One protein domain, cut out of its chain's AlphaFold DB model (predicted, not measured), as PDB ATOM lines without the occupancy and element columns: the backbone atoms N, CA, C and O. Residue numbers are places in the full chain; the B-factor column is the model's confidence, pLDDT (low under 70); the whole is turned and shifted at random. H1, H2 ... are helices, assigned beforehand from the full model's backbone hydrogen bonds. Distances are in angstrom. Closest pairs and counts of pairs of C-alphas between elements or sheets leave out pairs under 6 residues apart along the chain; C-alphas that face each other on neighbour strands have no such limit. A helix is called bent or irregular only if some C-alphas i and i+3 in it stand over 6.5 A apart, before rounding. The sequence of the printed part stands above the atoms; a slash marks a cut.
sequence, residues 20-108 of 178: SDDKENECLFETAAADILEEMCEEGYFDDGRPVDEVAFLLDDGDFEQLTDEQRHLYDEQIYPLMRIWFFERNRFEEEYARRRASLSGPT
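AT A GLANCE: This is residues 20 to 108 of the 178 residues of an uncharacterized protein of Mesorhizobium sp (UniProt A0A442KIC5). The longest helix, H1, is bent into an L; its second arm, H1b, and the shorter H2 make one layer, and the gently bent H3 crosses over that layer, with arm H3a over H2 and arm H3b over H1b. H4 folds back along H3b as a helical hairpin, while the first arm, H1a, reaches outward from the opposite side of H3b. The printed part has 89 residues with four named helices, H1 to H4 in chain order, and no named strand; the class is all helix. The whole is compact, with a radius of gyration of the C-alphas of 13.1 A and spans of 42 by 31 by 23 A; H1a at one end and residues 102 to 108, which stand free at the other, make much of the length.

IN THESE COORDINATES: H1, residues 21 to 42, was assigned as one helix by its hydrogen bonds but is bent, with C-alphas 31 and 34 7.7 A apart. Its arm H1a, residues 21 to 31, is 15.7 A long and begins at C-alpha 21 (170.426, 154.214, 217.729); H1b, residues 34 to 42, is 12.3 A long. H2, residues 51 to 60, is 14.4 A long. H3, residues 69 to 88, was also assigned as one helix by its hydrogen bonds and is bent, with C-alphas 77 and 80 6.6 A apart. Its arms are H3a, residues 69 to 77, 12.1 A long from C-alpha 69 (157.554, 182.708, 211.384), and H3b, residues 80 to 88, 12.3 A long. H4, residues 90 to 104, is 21.2 A long and ends at C-alpha 104 (141.803, 171.599, 214.923); it is irregular, with C-alphas 91 and 94 7.3 A apart.

HOW THE PARTS SIT: H1a and H1b stand at a steep tilt of 69 degrees, only just short of about perpendicular. H1b touches H2 at a steep tilt of 54 degrees, opposite ways; their closest C-alphas, of Glu 38 and Asp 60, are 5.4 A apart. H1b also touches H3b, about perpendicular at 87 degrees, with the closest C-alphas, of Ile 36 and Met 83, 6.6 A apart. H1a and H3b are close but not clearly touching, the closest C-alphas being those of Phe 29 and Phe 87, 7.0 A apart. H2 touches H3a, about perpendicular at 87 degrees, with the closest C-alphas, of Val 52 and Leu 74, 6.0 A apart. H3a and H3b stand at a shallow tilt of 32 degrees, only just short of steep. H3b and H4 form a hairpin at a shallow tilt of 19 degrees, opposite ways; H4 touches H3b with residues 92 to 97 alone, and the closest C-alphas, of Trp 86 and Phe 93, are 5.7 A apart. Among the pairs that are apart are H1a and H4, and H2 and H4. In H1a, H1b, H2, H3a and H3b each O i to N i+4 pair is within hydrogen-bond range; in H4, 9 of 11 are.

THE WHOLE: The two C-alphas farthest apart are those of Ser 20 and Pro 107, 41.7 A. The printed part has no cut. The link from H3 to H4 is tight, with 1 residue; those from H1 to H2 and from H2 to H3 are short, with 8 residues each. The mean pLDDT of the printed part is 81.0, and residues 20 to 24, 61 to 64 and 103 to 108 are under 70.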
ATOM      1  N   SER A  20     171.310 155.158 221.763       48.66
ATOM      2  CA  SER A  20     172.276 155.684 220.778       48.66
ATOM      3  C   SER A  20     171.856 155.481 219.318       48.66
ATOM      4  O   SER A  20     172.256 156.286 218.478       48.66
ATOM      5  N   ASP A  21     171.022 154.474 219.046       57.41
ATOM      6  CA  ASP A  21     170.426 154.214 217.729       57.41
ATOM      7  C   ASP A  21     169.505 155.368 217.293       57.41
ATOM      8  O   ASP A  21     169.365 155.651 216.105       57.41
ATOM      9  N   ASP A  22     168.956 156.130 218.244       60.78
ATOM     10  CA  ASP A  22     168.035 157.226 217.945       60.78
ATOM     11  C   ASP A  22     168.719 158.445 217.325       60.78
ATOM     12  O   ASP A  22     168.070 159.225 216.638       60.78
ATOM     13  N   LYS A  23     170.039 158.595 217.490       62.50
ATOM     14  CA  LYS A  23     170.788 159.669 216.816       62.50
ATOM     15  C   LYS A  23     171.006 159.386 215.334       62.50
ATOM     16  O   LYS A  23     170.959 160.309 214.526       62.50
ATOM     17  N   GLU A  24     171.269 158.130 214.980       67.06
ATOM     18  CA  GLU A  24     171.411 157.721 213.578       67.06
ATOM     19  C   GLU A  24     170.050 157.777 212.872       67.06
ATOM     20  O   GLU A  24     169.944 158.279 211.754       67.06
ATOM     21  N   ASN A  25     169.001 157.364 213.579       72.19
ATOM     22  CA  ASN A  25     167.610 157.459 213.154       72.19
ATOM     23  C   ASN A  25     167.125 158.902 212.951       72.19
ATOM     24  O   ASN A  25     166.445 159.172 211.964       72.19
ATOM     25  N   GLU A  26     167.485 159.836 213.835       78.56
ATOM     26  CA  GLU A  26     167.142 161.257 213.672       78.56
ATOM     27  C   GLU A  26     167.824 161.852 212.431       78.56
ATOM     28  O   GLU A  26     167.189 162.539 211.640       78.56
ATOM     29  N   CYS A  27     169.091 161.503 212.185       77.19
ATOM     30  CA  CYS A  27     169.804 161.922 210.974       77.19
ATOM     31  C   CYS A  27     169.157 161.358 209.692       77.19
ATOM     32  O   CYS A  27     169.033 162.052 208.679       77.19
ATOM     33  N   LEU A  28     168.700 160.101 209.723       82.62
ATOM     34  CA  LEU A  28     167.949 159.505 208.612       82.62
ATOM     35  C   LEU A  28     166.601 160.198 208.392       82.62
ATOM     36  O   LEU A  28     166.226 160.438 207.250       82.62
ATOM     37  N   PHE A  29     165.901 160.554 209.466       84.12
ATOM     38  CA  PHE A  29     164.650 161.297 209.390       84.12
ATOM     39  C   PHE A  29     164.852 162.688 208.772       84.12
ATOM     40  O   PHE A  29     164.175 163.021 207.804       84.12
ATOM     41  N   GLU A  30     165.819 163.471 209.259       81.75
ATOM     42  CA  GLU A  30     166.115 164.809 208.726       81.75
ATOM     43  C   GLU A  30     166.479 164.764 207.235       81.75
ATOM     44  O   GLU A  30     166.042 165.605 206.453       81.75
ATOM     45  N   THR A  31     167.256 163.758 206.819       82.94
ATOM     46  CA  THR A  31     167.652 163.599 205.411       82.94
ATOM     47  C   THR A  31     166.532 163.089 204.507       82.94
ATOM     48  O   THR A  31     166.591 163.338 203.304       82.94
ATOM     49  N   ALA A  32     165.527 162.413 205.066       85.56
ATOM     50  CA  ALA A  32     164.349 161.924 204.353       85.56
ATOM     51  C   ALA A  32     163.124 162.841 204.508       85.56
ATOM     52  O   ALA A  32     162.062 162.508 203.999       85.56
ATOM     53  N   ALA A  33     163.237 163.976 205.207       84.62
ATOM     54  CA  ALA A  33     162.096 164.817 205.565       84.62
ATOM     55  C   ALA A  33     161.271 165.268 204.345       84.62
ATOM     56  O   ALA A  33     160.049 165.161 204.372       84.62
ATOM     57  N   ALA A  34     161.923 165.714 203.268       83.88
ATOM     58  CA  ALA A  34     161.231 166.092 202.033       83.88
ATOM     59  C   ALA A  34     160.505 164.889 201.403       83.88
ATOM     60  O   ALA A  34     159.299 164.951 201.211       83.88
ATOM     61  N   ASP A  35     161.203 163.762 201.213       86.00
ATOM     62  CA  ASP A  35     160.627 162.523 200.659       86.00
ATOM     63  C   ASP A  35     159.438 162.000 201.497       86.00
ATOM     64  O   ASP A  35     158.463 161.471 200.965       86.00
ATOM     65  N   ILE A  36     159.512 162.125 202.827       88.81
ATOM     66  CA  ILE A  36     158.426 161.753 203.744       88.81
ATOM     67  C   ILE A  36     157.210 162.648 203.512       88.81
ATOM     68  O   ILE A  36     156.083 162.155 203.473       88.81
ATOM     69  N   LEU A  37     157.432 163.956 203.402       88.81
ATOM     70  CA  LEU A  37     156.356 164.917 203.222       88.81
ATOM     71  C   LEU A  37     155.694 164.756 201.846       88.81
ATOM     72  O   LEU A  37     154.466 164.759 201.788       88.81
ATOM     73  N   GLU A  38     156.484 164.508 200.797       87.50
ATOM     74  CA  GLU A  38     156.007 164.145 199.455       87.50
ATOM     75  C   GLU A  38     155.062 162.938 199.531       87.50
ATOM     76  O   GLU A  38     153.915 163.011 199.092       87.50
ATOM     77  N   GLU A  39     155.487 161.849 200.185       90.44
ATOM     78  CA  GLU A  39     154.678 160.631 200.335       90.44
ATOM     79  C   GLU A  39     153.354 160.903 201.074       90.44
ATOM     80  O   GLU A  39     152.295 160.410 200.682       90.44
ATOM     81  N   MET A  40     153.392 161.701 202.143       89.88
ATOM     82  CA  MET A  40     152.190 162.066 202.898       89.88
ATOM     83  C   MET A  40     151.217 162.913 202.064       89.88
ATOM     84  O   MET A  40     150.000 162.741 202.182       89.88
ATOM     85  N   CYS A  41     151.735 163.821 201.236       88.31
ATOM     86  CA  CYS A  41     150.945 164.613 200.297       88.31
ATOM     87  C   CYS A  41     150.337 163.730 199.197       88.31
ATOM     88  O   CYS A  41     149.145 163.840 198.928       88.31
ATOM     89  N   GLU A  42     151.100 162.797 198.618       88.38
ATOM     90  CA  GLU A  42     150.597 161.838 197.622       88.38
ATOM     91  C   GLU A  42     149.496 160.913 198.172       88.38
ATOM     92  O   GLU A  42     148.604 160.497 197.428       88.38
ATOM     93  N   GLU A  43     149.537 160.587 199.469       87.81
ATOM     94  CA  GLU A  43     148.477 159.830 200.149       87.81
ATOM     95  C   GLU A  43     147.245 160.683 200.516       87.81
ATOM     96  O   GLU A  43     146.229 160.133 200.947       87.81
ATOM     97  N   GLY A  44     147.292 162.002 200.295       87.06
ATOM     98  CA  GLY A  44     146.157 162.916 200.446       87.06
ATOM     99  C   GLY A  44     145.941 163.467 201.861       87.06
ATOM    100  O   GLY A  44     144.897 164.054 202.144       87.06
ATOM    101  N   TYR A  45     146.909 163.325 202.776       87.69
ATOM    102  CA  TYR A  45     146.770 163.820 204.160       87.69
ATOM    103  C   TYR A  45     146.822 165.351 204.289       87.69
ATOM    104  O   TYR A  45     146.501 165.905 205.352       87.69
ATOM    105  N   PHE A  46     147.214 166.042 203.224       87.75
ATOM    106  CA  PHE A  46     147.308 167.497 203.154       87.75
ATOM    107  C   PHE A  46     146.470 168.064 201.993       87.75
ATOM    108  O   PHE A  46     146.847 169.057 201.397       87.75
ATOM    109  N   ASP A  47     145.304 167.480 201.693       86.75
ATOM    110  CA  ASP A  47     144.429 167.926 200.587       86.75
ATOM    111  C   ASP A  47     143.155 168.678 201.034       86.75
ATOM    112  O   ASP A  47     142.286 168.996 200.219       86.75
ATOM    113  N   ASP A  48     143.022 169.015 202.321       84.75
ATOM    114  CA  ASP A  48     141.802 169.643 202.861       84.75
ATOM    115  C   ASP A  48     141.774 171.181 202.704       84.75
ATOM    116  O   ASP A  48     140.833 171.837 203.158       84.75
ATOM    117  N   GLY A  49     142.799 171.783 202.086       81.88
ATOM    118  CA  GLY A  49     142.876 173.228 201.834       81.88
ATOM    119  C   GLY A  49     143.069 174.081 203.093       81.88
ATOM    120  O   GLY A  49     142.627 175.230 203.141       81.88
ATOM    121  N   ARG A  50     143.682 173.526 204.143       85.25
ATOM    122  CA  ARG A  50     144.007 174.268 205.375       85.25
ATOM    123  C   ARG A  50     145.348 174.997 205.232       85.25
ATOM    124  O   ARG A  50     146.208 174.537 204.493       85.25
ATOM    125  N   PRO A  51     145.629 176.019 206.057       83.62
ATOM    126  CA  PRO A  51     146.949 176.658 206.069       83.62
ATOM    127  C   PRO A  51     148.111 175.691 206.332       83.62
ATOM    128  O   PRO A  51     149.196 175.855 205.795       83.62
ATOM    129  N   VAL A  52     147.885 174.654 207.147       85.69
ATOM    130  CA  VAL A  52     148.873 173.583 207.383       85.69
ATOM    131  C   VAL A  52     149.164 172.805 206.098       85.69
ATOM    132  O   VAL A  52     150.291 172.385 205.874       85.69
ATOM    133  N   ASP A  53     148.147 172.620 205.266       87.62
ATOM    134  CA  ASP A  53     148.242 171.871 204.023       87.62
ATOM    135  C   ASP A  53     149.014 172.690 202.972       87.62
ATOM    136  O   ASP A  53     149.905 172.171 202.312       87.62
ATOM    137  N   GLU A  54     148.784 174.005 202.910       85.19
ATOM    138  CA  GLU A  54     149.581 174.927 202.085       85.19
ATOM    139  C   GLU A  54     151.068 174.917 202.468       85.19
ATOM    140  O   GLU A  54     151.934 174.888 201.597       85.19
ATOM    141  N   VAL A  55     151.379 174.906 203.771       86.62
ATOM    142  CA  VAL A  55     152.766 174.800 204.249       86.62
ATOM    143  C   VAL A  55     153.374 173.444 203.888       86.62
ATOM    144  O   VAL A  55     154.541 173.400 203.510       86.62
ATOM    145  N   ALA A  56     152.604 172.352 203.949       86.88
ATOM    146  CA  ALA A  56     153.080 171.035 203.528       86.88
ATOM    147  C   ALA A  56     153.477 171.025 202.041       86.88
ATOM    148  O   ALA A  56     154.566 170.565 201.711       86.88
ATOM    149  N   PHE A  57     152.665 171.625 201.164       82.50
ATOM    150  CA  PHE A  57     153.001 171.754 199.741       82.50
ATOM    151  C   PHE A  57     154.208 172.656 199.470       82.50
ATOM    152  O   PHE A  57     154.994 172.368 198.576       82.50
ATOM    153  N   LEU A  58     154.382 173.744 200.227       81.94
ATOM    154  CA  LEU A  58     155.564 174.606 200.083       81.94
ATOM    155  C   LEU A  58     156.861 173.879 200.460       81.94
ATOM    156  O   LEU A  58     157.919 174.141 199.892       81.94
ATOM    157  N   LEU A  59     156.777 172.984 201.441       80.81
ATOM    158  CA  LEU A  59     157.920 172.238 201.947       80.81
ATOM    159  C   LEU A  59     158.256 170.997 201.117       80.81
ATOM    160  O   LEU A  59     159.418 170.594 201.108       80.81
ATOM    161  N   ASP A  60     157.278 170.438 200.404       71.00
ATOM    162  CA  ASP A  60     157.467 169.373 199.412       71.00
ATOM    163  C   ASP A  60     158.478 169.787 198.322       71.00
ATOM    164  O   ASP A  60     159.418 169.059 198.007       71.00
ATOM    165  N   ASP A  61     158.394 171.036 197.851       69.06
ATOM    166  CA  ASP A  61     159.338 171.609 196.877       69.06
ATOM    167  C   ASP A  61     160.713 171.990 197.491       69.06
ATOM    168  O   ASP A  61     161.622 172.434 196.783       69.06
ATOM    169  N   GLY A  62     160.911 171.785 198.802       63.94
ATOM    170  CA  GLY A  62     162.189 171.982 199.497       63.94
ATOM    171  C   GLY A  62     162.508 173.423 199.924       63.94
ATOM    172  O   GLY A  62     163.641 173.703 200.322       63.94
ATOM    173  N   ASP A  63     161.538 174.340 199.897       66.81
ATOM    174  CA  ASP A  63     161.728 175.774 200.178       66.81
ATOM    175  C   ASP A  63     161.617 176.141 201.680       66.81
ATOM    176  O   ASP A  63     160.932 177.083 202.086       66.81
ATOM    177  N   PHE A  64     162.354 175.435 202.548       67.06
ATOM    178  CA  PHE A  64     162.360 175.677 204.007       67.06
ATOM    179  C   PHE A  64     162.858 177.083 204.410       67.06
ATOM    180  O   PHE A  64     162.531 177.579 205.492       67.06
ATOM    181  N   GLU A  65     163.661 177.738 203.565       70.56
ATOM    182  CA  GLU A  65     164.233 179.068 203.837       70.56
ATOM    183  C   GLU A  65     163.238 180.217 203.626       70.56
ATOM    184  O   GLU A  65     163.457 181.314 204.137       70.56
ATOM    185  N   GLN A  66     162.142 179.972 202.901       71.56
ATOM    186  CA  GLN A  66     161.158 181.000 202.546       71.56
ATOM    187  C   GLN A  66     159.950 181.038 203.493       71.56
ATOM    188  O   GLN A  66     159.051 181.856 203.304       71.56
ATOM    189  N   LEU A  67     159.929 180.184 204.525       79.62
ATOM    190  CA  LEU A  67     158.837 180.149 205.490       79.62
ATOM    191  C   LEU A  67     158.816 181.398 206.375       79.62
ATOM    192  O   LEU A  67     159.829 181.765 206.980       79.62
ATOM    193  N   THR A  68     157.636 182.000 206.523       85.75
ATOM    194  CA  THR A  68     157.397 183.008 207.564       85.75
ATOM    195  C   THR A  68     157.436 182.374 208.954       85.75
ATOM    196  O   THR A  68     157.327 181.153 209.099       85.75
ATOM    197  N   ASP A  69     157.553 183.194 209.999       87.25
ATOM    198  CA  ASP A  69     157.554 182.708 211.384       87.25
ATOM    199  C   ASP A  69     156.266 181.932 211.719       87.25
ATOM    200  O   ASP A  69     156.311 180.908 212.403       87.25
ATOM    201  N   GLU A  70     155.117 182.356 211.187       85.00
ATOM    202  CA  GLU A  70     153.842 181.655 211.362       85.00
ATOM    203  C   GLU A  70     153.815 180.310 210.631       85.00
ATOM    204  O   GLU A  70     153.318 179.323 211.173       85.00
ATOM    205  N   GLN A  71     154.361 180.242 209.415       86.00
ATOM    206  CA  GLN A  71     154.440 178.991 208.660       86.00
ATOM    207  C   GLN A  71     155.420 178.013 209.308       86.00
ATOM    208  O   GLN A  71     155.129 176.822 209.404       86.00
ATOM    209  N   ARG A  72     156.545 178.518 209.822       87.06
ATOM    210  CA  ARG A  72     157.501 177.737 210.608       87.06
ATOM    211  C   ARG A  72     156.849 177.180 211.869       87.06
ATOM    212  O   ARG A  72     157.014 176.005 212.163       87.06
ATOM    213  N   HIS A  73     156.031 177.977 212.553       88.19
ATOM    214  CA  HIS A  73     155.266 177.498 213.700       88.19
ATOM    215  C   HIS A  73     154.269 176.388 213.325       88.19
ATOM    216  O   HIS A  73     154.163 175.392 214.038       88.19
ATOM    217  N   LEU A  74     153.562 176.517 212.193       89.25
ATOM    218  CA  LEU A  74     152.675 175.458 211.694       89.25
ATOM    219  C   LEU A  74     153.448 174.184 211.341       89.25
ATOM    220  O   LEU A  74     152.983 173.085 211.651       89.25
ATOM    221  N   TYR A  75     154.621 174.323 210.728       88.94
ATOM    222  CA  TYR A  75     155.500 173.196 210.456       88.94
ATOM    223  C   TYR A  75     155.923 172.497 211.753       88.94
ATOM    224  O   TYR A  75     155.643 171.311 211.909       88.94
ATOM    225  N   ASP A  76     156.506 173.230 212.702       88.56
ATOM    226  CA  ASP A  76     157.071 172.670 213.934       88.56
ATOM    227  C   ASP A  76     156.008 171.990 214.819       88.56
ATOM    228  O   ASP A  76     156.243 170.910 215.364       88.56
ATOM    229  N   GLU A  77     154.820 172.586 214.952       89.56
ATOM    230  CA  GLU A  77     153.780 172.075 215.856       89.56
ATOM    231  C   GLU A  77     152.884 171.007 215.215       89.56
ATOM    232  O   GLU A  77     152.415 170.087 215.898       89.56
ATOM    233  N   GLN A  78     152.618 171.115 213.908       88.62
ATOM    234  CA  GLN A  78     151.606 170.286 213.248       88.62
ATOM    235  C   GLN A  78     152.197 169.280 212.270       88.62
ATOM    236  O   GLN A  78     151.843 168.104 212.344       88.62
ATOM    237  N   ILE A  79     153.084 169.713 211.372       89.94
ATOM    238  CA  ILE A  79     153.589 168.868 210.281       89.94
ATOM    239  C   ILE A  79     154.728 167.977 210.781       89.94
ATOM    240  O   ILE A  79     154.662 166.756 210.650       89.94
ATOM    241  N   TYR A  80     155.731 168.564 211.431       90.25
ATOM    242  CA  TYR A  80     156.929 167.876 211.902       90.25
ATOM    243  C   TYR A  80     156.618 166.670 212.811       90.25
ATOM    244  O   TYR A  80     157.153 165.585 212.568       90.25
ATOM    245  N   PRO A  81     155.704 166.755 213.802       90.50
ATOM    246  CA  PRO A  81     155.389 165.593 214.631       90.50
ATOM    247  C   PRO A  81     154.661 164.488 213.858       90.50
ATOM    248  O   PRO A  81     154.841 163.312 214.168       90.50
ATOM    249  N   LEU A  82     153.849 164.848 212.858       91.25
ATOM    250  CA  LEU A  82     153.180 163.879 211.991       91.25
ATOM    251  C   LEU A  82     154.190 163.155 211.099       91.25
ATOM    252  O   LEU A  82     154.131 161.933 211.017       91.25
ATOM    253  N   MET A  83     155.158 163.872 210.520       90.56
ATOM    254  CA  MET A  83     156.262 163.273 209.758       90.56
ATOM    255  C   MET A  83     157.100 162.331 210.626       90.56
ATOM    256  O   MET A  83     157.485 161.243 210.200       90.56
ATOM    257  N   ARG A  84     157.348 162.714 211.881       90.19
ATOM    258  CA  ARG A  84     158.092 161.879 212.825       90.19
ATOM    259  C   ARG A  84     157.354 160.571 213.118       90.19
ATOM    260  O   ARG A  84     157.948 159.498 213.070       90.19
ATOM    261  N   ILE A  85     156.047 160.642 213.363       89.75
ATOM    262  CA  ILE A  85     155.209 159.452 213.588       89.75
ATOM    263  C   ILE A  85     155.086 158.626 212.311       89.75
ATOM    264  O   ILE A  85     155.137 157.405 212.379       89.75
ATOM    265  N   TRP A  86     154.982 159.257 211.147       89.38
ATOM    266  CA  TRP A  86     154.988 158.564 209.863       89.38
ATOM    267  C   TRP A  86     156.246 157.718 209.673       89.38
ATOM    268  O   TRP A  86     156.157 156.556 209.274       89.38
ATOM    269  N   PHE A  87     157.405 158.287 210.003       86.94
ATOM    270  CA  PHE A  87     158.698 157.641 209.823       86.94
ATOM    271  C   PHE A  87     158.975 156.548 210.865       86.94
ATOM    272  O   PHE A  87     159.410 155.454 210.508       86.94
ATOM    273  N   PHE A  88     158.691 156.807 212.146       84.62
ATOM    274  CA  PHE A  88     159.021 155.879 213.238       84.62
ATOM    275  C   PHE A  88     157.885 154.923 213.622       84.62
ATOM    276  O   PHE A  88     158.130 153.780 214.000       84.62
ATOM    277  N   GLU A  89     156.634 155.372 213.531       86.12
ATOM    278  CA  GLU A  89     155.451 154.718 214.105       86.12
ATOM    279  C   GLU A  89     154.266 154.729 213.117       86.12
ATOM    280  O   GLU A  89     153.130 155.050 213.479       86.12
ATOM    281  N   ARG A  90     154.513 154.355 211.848       84.44
ATOM    282  CA  ARG A  90     153.516 154.379 210.750       84.44
ATOM    283  C   ARG A  90     152.187 153.698 211.114       84.44
ATOM    284  O   ARG A  90     151.130 154.115 210.662       84.44
ATOM    285  N   ASN A  91     152.217 152.667 211.959       84.50
ATOM    286  CA  ASN A  91     151.026 151.954 212.438       84.50
ATOM    287  C   ASN A  91     150.104 152.794 213.342       84.50
ATOM    288  O   ASN A  91     148.917 152.492 213.430       84.50
ATOM    289  N   ARG A  92     150.635 153.812 214.024       85.94
ATOM    290  CA  ARG A  92     149.883 154.733 214.892       85.94
ATOM    291  C   ARG A  92     149.520 156.038 214.194       85.94
ATOM    292  O   ARG A  92     148.775 156.839 214.756       85.94
ATOM    293  N   PHE A  93     150.044 156.242 212.988       89.69
ATOM    294  CA  PHE A  93     149.901 157.486 212.253       89.69
ATOM    295  C   PHE A  93     148.440 157.891 212.068       89.69
ATOM    296  O   PHE A  93     148.074 158.991 212.455       89.69
ATOM    297  N   GLU A  94     147.601 156.990 211.559       88.62
ATOM    298  CA  GLU A  94     146.199 157.297 211.249       88.62
ATOM    299  C   GLU A  94     145.397 157.753 212.473       88.62
ATOM    300  O   GLU A  94     144.637 158.721 212.424       88.62
ATOM    301  N   GLU A  95     145.610 157.097 213.615       87.69
ATOM    302  CA  GLU A  95     144.961 157.476 214.868       87.69
ATOM    303  C   GLU A  95     145.427 158.859 215.346       87.69
ATOM    304  O   GLU A  95     144.616 159.678 215.783       87.69
ATOM    305  N   GLU A  96     146.731 159.137 215.274       88.75
ATOM    306  CA  GLU A  96     147.273 160.440 215.658       88.75
ATOM    307  C   GLU A  96     146.820 161.547 214.703       88.75
ATOM    308  O   GLU A  96     146.418 162.622 215.157       88.75
ATOM    309  N   TYR A  97     146.847 161.281 213.399       88.62
ATOM    310  CA  TYR A  97     146.395 162.198 212.367       88.62
ATOM    311  C   TYR A  97     144.933 162.577 212.605       88.62
ATOM    312  O   TYR A  97     144.623 163.759 212.772       88.62
ATOM    313  N   ALA A  98     144.043 161.590 212.751       87.12
ATOM    314  CA  ALA A  98     142.632 161.829 213.038       87.12
ATOM    315  C   ALA A  98     142.432 162.620 214.341       87.12
ATOM    316  O   ALA A  98     141.638 163.562 214.381       87.12
ATOM    317  N   ARG A  99     143.186 162.298 215.403       87.06
ATOM    318  CA  ARG A  99     143.115 163.006 216.691       87.06
ATOM    319  C   ARG A  99     143.520 164.476 216.568       87.06
ATOM    320  O   ARG A  99     142.836 165.344 217.111       87.06
ATOM    321  N   ARG A 100     144.610 164.762 215.851       84.25
ATOM    322  CA  ARG A 100     145.116 166.126 215.626       84.25
ATOM    323  C   ARG A 100     144.210 166.925 214.695       84.25
ATOM    324  O   ARG A 100     143.969 168.103 214.939       84.25
ATOM    325  N   ARG A 101     143.639 166.302 213.661       81.62
ATOM    326  CA  ARG A 101     142.666 166.978 212.791       81.62
ATOM    327  C   ARG A 101     141.340 167.246 213.508       81.62
ATOM    328  O   ARG A 101     140.758 168.311 213.316       81.62
ATOM    329  N   ALA A 102     140.906 166.356 214.400       79.25
ATOM    330  CA  ALA A 102     139.725 166.584 215.229       79.25
ATOM    331  C   ALA A 102     139.915 167.754 216.211       79.25
ATOM    332  O   ALA A 102     139.005 168.573 216.354       79.25
ATOM    333  N   SER A 103     141.089 167.891 216.843       68.19
ATOM    334  CA  SER A 103     141.360 169.011 217.760       68.19
ATOM    335  C   SER A 103     141.394 170.371 217.051       68.19
ATOM    336  O   SER A 103     140.959 171.363 217.630       68.19
ATOM    337  N   LEU A 104     141.817 170.408 215.783       62.94
ATOM    338  CA  LEU A 104     141.803 171.599 214.923       62.94
ATOM    339  C   LEU A 104     140.398 172.020 214.460       62.94
ATOM    340  O   LEU A 104     140.195 173.178 214.108       62.94
ATOM    341  N   SER A 105     139.430 171.100 214.462       55.47
ATOM    342  CA  SER A 105     138.029 171.374 214.099       55.47
ATOM    343  C   SER A 105     137.164 171.885 215.264       55.47
ATOM    344  O   SER A 105     135.986 172.192 215.081       55.47
ATOM    345  N   GLY A 106     137.731 171.977 216.474       45.84
ATOM    346  CA  GLY A 106     137.060 172.539 217.645       45.84
ATOM    347  C   GLY A 106     137.065 174.078 217.651       45.84
ATOM    348  O   GLY A 106     137.947 174.696 217.055       45.84
ATOM    349  N   PRO A 107     136.117 174.735 218.352       41.53
ATOM    350  CA  PRO A 107     136.086 176.189 218.492       41.53
ATOM    351  C   PRO A 107     137.174 176.646 219.472       41.53
ATOM    352  O   PRO A 107     136.899 177.014 220.613       41.53
ATOM    353  N   THR A 108     138.433 176.599 219.057       45.19
ATOM    354  CA  THR A 108     139.557 177.090 219.854       45.19
ATOM    355  C   THR A 108     140.277 178.175 219.086       45.19
ATOM    356  O   THR A 108     141.165 177.875 218.303       45.19
TER     357      THR A 108